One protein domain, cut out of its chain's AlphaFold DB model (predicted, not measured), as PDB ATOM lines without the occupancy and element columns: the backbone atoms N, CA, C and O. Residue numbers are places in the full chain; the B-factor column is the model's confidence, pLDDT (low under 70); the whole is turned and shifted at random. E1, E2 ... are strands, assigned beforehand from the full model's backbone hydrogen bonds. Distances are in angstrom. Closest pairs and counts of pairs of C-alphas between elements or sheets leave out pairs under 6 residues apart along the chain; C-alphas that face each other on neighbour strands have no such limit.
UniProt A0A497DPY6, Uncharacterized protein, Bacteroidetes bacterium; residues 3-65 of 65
ATOM      1  N   TYR A   3      47.322  42.779 -31.016       91.38
ATOM      2  CA  TYR A   3      46.049  42.866 -31.714       91.38
ATOM      3  C   TYR A   3      45.472  44.262 -31.564       91.38
ATOM      4  O   TYR A   3      45.430  44.798 -30.456       91.38
ATOM      5  N   LEU A   4      44.967  44.808 -32.661       90.62
ATOM      6  CA  LEU A   4      44.198  46.041 -32.669       90.62
ATOM      7  C   LEU A   4      42.710  45.695 -32.755       90.62
ATOM      8  O   LEU A   4      42.276  45.039 -33.702       90.62
ATOM      9  N   ILE A   5      41.928  46.090 -31.750       90.75
ATOM     10  CA  ILE A   5      40.530  45.671 -31.597       90.75
ATOM     11  C   ILE A   5      39.624  46.883 -31.401       90.75
ATOM     12  O   ILE A   5      39.788  47.642 -30.452       90.75
ATOM     13  N   VAL A   6      38.590  47.013 -32.228       88.44
ATOM     14  CA  VAL A   6      37.544  48.037 -32.079       88.44
ATOM     15  C   VAL A   6      36.285  47.446 -31.452       88.44
ATOM     16  O   VAL A   6      35.975  46.264 -31.625       88.44
ATOM     17  N   ARG A   7      35.512  48.264 -30.731       81.69
ATOM     18  CA  ARG A   7      34.154  47.885 -30.312       81.69
ATOM     19  C   ARG A   7      33.167  48.316 -31.383       81.69
ATOM     20  O   ARG A   7      32.890  49.500 -31.518       81.69
ATOM     21  N   ASN A   8      32.593  47.353 -32.097       70.19
ATOM     22  CA  ASN A   8      31.573  47.624 -33.103       70.19
ATOM     23  C   ASN A   8      30.305  46.807 -32.820       70.19
ATOM     24  O   ASN A   8      30.378  45.618 -32.512       70.19
ATOM     25  N   LEU A   9      29.133  47.447 -32.900       65.44
ATOM     26  CA  LEU A   9      27.816  46.831 -32.657       65.44
ATOM     27  C   LEU A   9      27.721  46.043 -31.331       65.44
ATOM     28  O   LEU A   9      27.029  45.029 -31.244       65.44
ATOM     29  N   GLY A  10      28.433  46.491 -30.293       69.12
ATOM     30  CA  GLY A  10      28.441  45.846 -28.976       69.12
ATOM     31  C   GLY A  10      29.353  44.619 -28.848       69.12
ATOM     32  O   GLY A  10      29.335  43.980 -27.799       69.12
ATOM     33  N   ALA A  11      30.166  44.302 -29.862       77.31
ATOM     34  CA  ALA A  11      31.138  43.212 -29.822       77.31
ATOM     35  C   ALA A  11      32.563  43.699 -30.165       77.31
ATOM     36  O   ALA A  11      32.723  44.570 -31.025       77.31
ATOM     37  N   PRO A  12      33.611  43.151 -29.522       82.56
ATOM     38  CA  PRO A  12      34.989  43.396 -29.930       82.56
ATOM     39  C   PRO A  12      35.251  42.753 -31.296       82.56
ATOM     40  O   PRO A  12      34.902  41.593 -31.527       82.56
ATOM     41  N   ARG A  13      35.855  43.511 -32.209       85.44
ATOM     42  CA  ARG A  13      36.236  43.071 -33.551       85.44
ATOM     43  C   ARG A  13      37.697  43.390 -33.798       85.44
ATOM     44  O   ARG A  13      38.138  44.502 -33.534       85.44
ATOM     45  N   CYS A  14      38.423  42.408 -34.301       86.75
ATOM     46  CA  CYS A  14      39.835  42.552 -34.577       86.75
ATOM     47  C   CYS A  14      40.056  43.148 -35.961       86.75
ATOM     48  O   CYS A  14      39.443  42.702 -36.932       86.75
ATOM     49  N   VAL A  15      40.909  44.159 -35.999       88.38
ATOM     50  CA  VAL A  15      41.194  44.991 -37.165       88.38
ATOM     51  C   VAL A  15      42.557  44.636 -37.740       88.38
ATOM     52  O   VAL A  15      42.697  44.498 -38.949       88.38
ATOM     53  N   ASP A  16      43.548  44.421 -36.874       89.25
ATOM     54  CA  ASP A  16      44.903  44.077 -37.295       89.25
ATOM     55  C   ASP A  16      45.639  43.219 -36.254       89.25
ATOM     56  O   ASP A  16      45.263  43.177 -35.075       89.25
ATOM     57  N   ARG A  17      46.695  42.528 -36.704       88.81
ATOM     58  CA  ARG A  17      47.651  41.823 -35.842       88.81
ATOM     59  C   ARG A  17      49.086  42.021 -36.325       88.81
ATOM     60  O   ARG A  17      49.385  41.844 -37.503       88.81
ATOM     61  N   ASN A  18      49.994  42.258 -35.388       88.19
ATOM     62  CA  ASN A  18      51.415  42.444 -35.669       88.19
ATOM     63  C   ASN A  18      52.274  41.816 -34.556       88.19
ATOM     64  O   ASN A  18      51.809  41.607 -33.438       88.19
ATOM     65  N   GLU A  19      53.530  41.482 -34.830       89.38
ATOM     66  CA  GLU A  19      54.472  40.974 -33.830       89.38
ATOM     67  C   GLU A  19      55.114  42.092 -32.988       89.38
ATOM     68  O   GLU A  19      55.403  41.849 -31.817       89.38
ATOM     69  N   GLU A  20      55.263  43.309 -33.531       87.38
ATOM     70  CA  GLU A  20      56.149  44.356 -32.978       87.38
ATOM     71  C   GLU A  20      55.461  45.550 -32.265       87.38
ATOM     72  O   GLU A  20      56.156  46.483 -31.886       87.38
ATOM     73  N   ASP A  21      54.139  45.542 -32.044       84.38
ATOM     74  CA  ASP A  21      53.356  46.677 -31.477       84.38
ATOM     75  C   ASP A  21      53.691  48.047 -32.088       84.38
ATOM     76  O   ASP A  21      54.265  48.928 -31.448       84.38
ATOM     77  N   LEU A  22      53.313  48.239 -33.348       89.12
ATOM     78  CA  LEU A  22      53.541  49.500 -34.054       89.12
ATOM     79  C   LEU A  22      52.329  50.443 -33.989       89.12
ATOM     80  O   LEU A  22      52.257  51.369 -34.786       89.12
ATOM     81  N   TYR A  23      51.357  50.197 -33.101       91.25
ATOM     82  CA  TYR A  23      50.091  50.934 -33.091       91.25
ATOM     83  C   TYR A  23      50.214  52.291 -32.384       91.25
ATOM     84  O   TYR A  23      50.556  52.363 -31.196       91.25
ATOM     85  N   GLU A  24      49.869  53.360 -33.098       92.12
ATOM     86  CA  GLU A  24      49.944  54.759 -32.665       92.12
ATOM     87  C   GLU A  24      48.671  55.533 -33.045       92.12
ATOM     88  O   GLU A  24      47.920  55.128 -33.936       92.12
ATOM     89  N   ASP A  25      48.431  56.659 -32.366       92.00
ATOM     90  CA  ASP A  25      47.281  57.525 -32.637       92.00
ATOM     91  C   ASP A  25      47.330  58.123 -34.055       92.00
ATOM     92  O   ASP A  25      48.370  58.575 -34.537       92.00
ATOM     93  N   GLY A  26      46.178  58.152 -34.723       90.69
ATOM     94  CA  GLY A  26      46.000  58.655 -36.084       90.69
ATOM     95  C   GLY A  26      46.379  57.665 -37.187       90.69
ATOM     96  O   GLY A  26      46.226  57.988 -38.366       90.69
ATOM     97  N   MET A  27      46.849  56.461 -36.846       91.19
ATOM     98  CA  MET A  27      47.126  55.427 -37.842       91.19
ATOM     99  C   MET A  27      45.850  54.987 -38.564       91.19
ATOM    100  O   MET A  27      44.774  54.895 -37.971       91.19
ATOM    101  N   SER A  28      45.978  54.700 -39.859       90.62
ATOM    102  CA  SER A  28      44.855  54.273 -40.691       90.62
ATOM    103  C   SER A  28      44.830  52.761 -40.881       90.62
ATOM    104  O   SER A  28      45.850  52.176 -41.248       90.62
ATOM    105  N   PHE A  29      43.664  52.145 -40.689       86.06
ATOM    106  CA  PHE A  29      43.471  50.703 -40.852       86.06
ATOM    107  C   PHE A  29      42.222  50.392 -41.675       86.06
ATOM    108  O   PHE A  29      41.269  51.172 -41.719       86.06
ATOM    109  N   ASP A  30      42.232  49.224 -42.313       85.25
ATOM    110  CA  ASP A  30      41.022  48.618 -42.864       85.25
ATOM    111  C   ASP A  30      40.197  48.089 -41.690       85.25
ATOM    112  O   ASP A  30      40.572  47.108 -41.049       85.25
ATOM    113  N   CYS A  31      39.091  48.762 -41.381       75.69
ATOM    114  CA  CYS A  31      38.256  48.437 -40.229       75.69
ATOM    115  C   CYS A  31      37.358  47.211 -40.451       75.69
ATOM    116  O   CYS A  31      36.479  46.925 -39.627       75.69
ATOM    117  N   THR A  32      37.557  46.471 -41.544       73.94
ATOM    118  CA  THR A  32      36.734  45.317 -41.868       73.94
ATOM    119  C   THR A  32      37.043  44.136 -40.929       73.94
ATOM    120  O   THR A  32      38.167  43.638 -40.869       73.94
ATOM    121  N   PRO A  33      36.041  43.623 -40.188       64.38
ATOM    122  CA  PRO A  33      36.248  42.717 -39.059       64.38
ATOM    123  C   PRO A  33      36.403  41.249 -39.489       64.38
ATOM    124  O   PRO A  33      35.578  40.396 -39.146       64.38
ATOM    125  N   HIS A  34      37.440  40.946 -40.266       64.75
ATOM    126  CA  HIS A  34      37.671  39.608 -40.822       64.75
ATOM    127  C   HIS A  34      38.590  38.709 -39.984       64.75
ATOM    128  O   HIS A  34      38.737  37.531 -40.308       64.75
ATOM    129  N   LEU A  35      39.189  39.224 -38.909       69.44
ATOM    130  CA  LEU A  35      40.171  38.486 -38.113       69.44
ATOM    131  C   LEU A  35      39.539  37.867 -36.857       69.44
ATOM    132  O   LEU A  35      38.927  38.556 -36.037       69.44
ATOM    133  N   GLU A  36      39.718  36.553 -36.690       73.62
ATOM    134  CA  GLU A  36      39.542  35.885 -35.397       73.62
ATOM    135  C   GLU A  36      40.687  36.297 -34.469       73.62
ATOM    136  O   GLU A  36      41.855  36.212 -34.858       73.62
ATOM    137  N   CYS A  37      40.364  36.738 -33.253       74.12
ATOM    138  CA  CYS A  37      41.362  37.164 -32.274       74.12
ATOM    139  C   CYS A  37      41.056  36.595 -30.891       74.12
ATOM    140  O   CYS A  37      39.901  36.564 -30.468       74.12
ATOM    141  N   ASP A  38      42.118  36.179 -30.202       81.38
ATOM    142  CA  ASP A  38      42.110  35.682 -28.823       81.38
ATOM    143  C   ASP A  38      43.101  36.509 -27.974       81.38
ATOM    144  O   ASP A  38      44.198  36.053 -27.653       81.38
ATOM    145  N   PRO A  39      42.796  37.793 -27.712       81.12
ATOM    146  CA  PRO A  39      43.673  38.677 -26.948       81.12
ATOM    147  C   PRO A  39      43.697  38.308 -25.454       81.12
ATOM    148  O   PRO A  39      42.641  38.095 -24.857       81.12
ATOM    149  N   LYS A  40      44.875  38.326 -24.807       84.31
ATOM    150  CA  LYS A  40      44.996  38.007 -23.369       84.31
ATOM    151  C   LYS A  40      45.141  39.224 -22.465       84.31
ATOM    152  O   LYS A  40      44.500  39.298 -21.419       84.31
ATOM    153  N   GLU A  41      46.001  40.162 -22.841       92.94
ATOM    154  CA  GLU A  41      46.406  41.280 -21.991       92.94
ATOM    155  C   GLU A  41      46.093  42.609 -22.669       92.94
ATOM    156  O   GLU A  41      46.512  42.858 -23.794       92.94
ATOM    157  N   PHE A  42      45.355  43.481 -21.989       93.06
ATOM    158  CA  PHE A  42      45.133  44.844 -22.463       93.06
ATOM    159  C   PHE A  42      46.399  45.687 -22.276       93.06
ATOM    160  O   PHE A  42      46.999  45.666 -21.202       93.06
ATOM    161  N   VAL A  43      46.771  46.453 -23.303       93.25
ATOM    162  CA  VAL A  43      47.974  47.295 -23.305       93.25
ATOM    163  C   VAL A  43      47.599  48.770 -23.186       93.25
ATOM    164  O   VAL A  43      48.003  49.431 -22.230       93.25
ATOM    165  N   LYS A  44      46.846  49.294 -24.162       94.19
ATOM    166  CA  LYS A  44      46.475  50.715 -24.267       94.19
ATOM    167  C   LYS A  44      45.275  50.919 -25.194       94.19
ATOM    168  O   LYS A  44      44.916  50.024 -25.953       94.19
ATOM    169  N   GLU A  45      44.684  52.107 -25.148       94.50
ATOM    170  CA  GLU A  45      43.756  52.601 -26.172       94.50
ATOM    171  C   GLU A  45      44.499  53.548 -27.118       94.50
ATOM    172  O   GLU A  45      45.438  54.223 -26.694       94.50
ATOM    173  N   VAL A  46      44.094  53.556 -28.386       93.62
ATOM    174  CA  VAL A  46      44.594  54.451 -29.437       93.62
ATOM    175  C   VAL A  46      43.430  54.910 -30.314       93.62
ATOM    176  O   VAL A  46      42.464  54.170 -30.512       93.62
ATOM    177  N   GLU A  47      43.516  56.116 -30.856       92.75
ATOM    178  CA  GLU A  47      42.579  56.614 -31.864       92.75
ATOM    179  C   GLU A  47      43.081  56.241 -33.256       92.75
ATOM    180  O   GLU A  47      44.191  56.593 -33.642       92.75
ATOM    181  N   ILE A  48      42.272  55.529 -34.033       91.56
ATOM    182  CA  ILE A  48      42.618  55.100 -35.389       91.56
ATOM    183  C   ILE A  48      41.643  55.668 -36.409       91.56
ATOM    184  O   ILE A  48      40.512  56.010 -36.083       91.56
ATOM    185  N   ILE A  49      42.062  55.730 -37.666       91.62
ATOM    186  CA  ILE A  49      41.233  56.207 -38.772       91.62
ATOM    187  C   ILE A  49      40.845  55.009 -39.639       91.62
ATOM    188  O   ILE A  49      41.711  54.291 -40.139       91.62
ATOM    189  N   CYS A  50      39.549  54.782 -39.842       86.81
ATOM    190  CA  CYS A  50      39.110  53.768 -40.798       86.81
ATOM    191  C   CYS A  50      39.302  54.287 -42.224       86.81
ATOM    192  O   CYS A  50      38.879  55.399 -42.540       86.81
ATOM    193  N   ILE A  51      39.899  53.484 -43.106       87.94
ATOM    194  CA  ILE A  51      40.145  53.880 -44.505       87.94
ATOM    195  C   ILE A  51      38.830  54.222 -45.232       87.94
ATOM    196  O   ILE A  51      38.799  55.109 -46.083       87.94
ATOM    197  N   GLU A  52      37.731  53.557 -44.877       86.06
ATOM    198  CA  GLU A  52      36.396  53.789 -45.436       86.06
ATOM    199  C   GLU A  52      35.744  55.092 -44.945       86.06
ATOM    200  O   GLU A  52      34.871  55.640 -45.619       86.06
ATOM    201  N   HIS A  53      36.169  55.590 -43.781       84.19
ATOM    202  CA  HIS A  53      35.629  56.773 -43.112       84.19
ATOM    203  C   HIS A  53      36.779  57.644 -42.576       84.19
ATOM    204  O   HIS A  53      37.000  57.701 -41.367       84.19
ATOM    205  N   PRO A  54      37.521  58.338 -43.460       84.81
ATOM    206  CA  PRO A  54      38.747  59.044 -43.086       84.81
ATOM    207  C   PRO A  54      38.524  60.253 -42.163       84.81
ATOM    208  O   PRO A  54      39.471  60.733 -41.547       84.81
ATOM    209  N   ASP A  55      37.287  60.746 -42.074       86.88
ATOM    210  CA  ASP A  55      36.919  61.929 -41.293       86.88
ATOM    211  C   ASP A  55      36.426  61.598 -39.870       86.88
ATOM    212  O   ASP A  55      36.154  62.517 -39.097       86.88
ATOM    213  N   ASP A  56      36.287  60.313 -39.528       85.00
ATOM    214  CA  ASP A  56      35.740  59.865 -38.244       85.00
ATOM    215  C   ASP A  56      36.753  58.940 -37.546       85.00
ATOM    216  O   ASP A  56      36.901  57.781 -37.941       85.00
ATOM    217  N   PRO A  57      37.534  59.440 -36.570       86.62
ATOM    218  CA  PRO A  57      38.447  58.600 -35.811       86.62
ATOM    219  C   PRO A  57      37.681  57.697 -34.834       86.62
ATOM    220  O   PRO A  57      36.730  58.105 -34.170       86.62
ATOM    221  N   PHE A  58      38.140  56.454 -34.708       87.25
ATOM    222  CA  PHE A  58      37.565  55.433 -33.843       87.25
ATOM    223  C   PHE A  58      38.545  55.043 -32.742       87.25
ATOM    224  O   PHE A  58      39.732  54.841 -32.988       87.25
ATOM    225  N   VAL A  59      38.035  54.848 -31.528       89.81
ATOM    226  CA  VAL A  59      38.843  54.307 -30.430       89.81
ATOM    227  C   VAL A  59      39.029  52.803 -30.626       89.81
ATOM    228  O   VAL A  59      38.064  52.030 -30.632       89.81
ATOM    229  N   ALA A  60      40.286  52.391 -30.749       90.94
ATOM    230  CA  ALA A  60      40.716  51.005 -30.758       90.94
ATOM    231  C   ALA A  60      41.489  50.670 -29.479       90.94
ATOM    232  O   ALA A  60      42.156  51.500 -28.868       90.94
ATOM    233  N   MET A  61      41.403  49.413 -29.071       92.69
ATOM    234  CA  MET A  61      42.126  48.849 -27.943       92.69
ATOM    235  C   MET A  61      43.245  47.960 -28.478       92.69
ATOM    236  O   MET A  61      43.003  47.068 -29.295       92.69
ATOM    237  N   VAL A  62      44.454  48.175 -27.981       92.62
ATOM    238  CA  VAL A  62      45.615  47.332 -28.248       92.62
ATOM    239  C   VAL A  62      45.696  46.257 -27.174       92.62
ATOM    240  O   VAL A  62      45.718  46.550 -25.976       92.62
ATOM    241  N   PHE A  63      45.776  45.007 -27.611       93.25
ATOM    242  CA  PHE A  63      45.984  43.851 -26.751       93.25
ATOM    243  C   PHE A  63      47.260  43.109 -27.124       93.25
ATOM    244  O   PHE A  63      47.672  43.125 -28.278       93.25
ATOM    245  N   ARG A  64      47.842  42.400 -26.162       90.06
ATOM    246  CA  ARG A  64      48.964  41.481 -26.330       90.06
ATOM    247  C   ARG A  64      48.513  40.043 -26.052       90.06
ATOM    248  O   ARG A  64      47.726  39.806 -25.133       90.06
ATOM    249  N   ASP A  65      48.990  39.108 -26.870       85.44
ATOM    250  CA  ASP A  65      48.881  37.657 -26.631       85.44
ATOM    251  C   ASP A  65      49.794  37.149 -25.502       85.44
ATOM    252  O   ASP A  65      50.948  37.636 -25.445       85.44
TER     253      ASP A  65
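What this domain is: This is residues 3 to 65 of the 65 residues of an uncharacterized protein of Bacteroidetes bacterium (UniProt A0A497DPY6). Two antiparallel hairpins, E1 with E2 and E3 with E4, stand side by side as one strongly twisted sheet, and a long loop, residues 19 to 40, swings round it from E2 to E3. Residues 28 to 29 of this loop pair in parallel with residues 49 to 50 of E3. The printed part has 63 residues, with four named strands in the order E1, E2, E3, E4 and no named helix: it is all strand. The sheet's order is E2, E1, E4, E3, all antiparallel. The whole is compact, with a radius of gyration of the C-alphas of 10.7 A and spans of 31 by 23 by 16 A.

How they stand to each other: E1, residues 3 to 8, and E2, residues 11 to 18, form a hairpin, with N 13 and O 6 2.8 A apart, within hydrogen-bond range. E4, residues 53 to 64, is the other neighbour of E1, antiparallel at 126 degrees; N 5 and O 61 are within hydrogen-bond range at 2.9 A. E3, residues 41 to 50, forms a hairpin with E4, with N 48 and O 58 2.8 A apart, within hydrogen-bond range. E2 and E3 are the edge strands and are apart. From edge to edge the strands' lines turn by 89 degrees.

Where its parts are: E1 begins at C-alpha 3 (46.049, 42.866, -31.714). E2 is 21.1 A long and bends by 52 degrees at residue 15. E3, 23.7 A, bends by 67 degrees at residue 47. E4, 26.3 A, bends by 99 degrees at residue 56 and ends at C-alpha 64 (48.964, 41.481, -26.330).

The domain as a whole: The C-alphas farthest apart, of Lys 40 and Asp 55, are 31.0 A apart. The printed part has no cut. The link from E2 to E3 is long, with 22 residues; the other two are tight. Mean pLDDT of the printed part is 85.6; residues 9 to 10 and 33 to 35 are under 70.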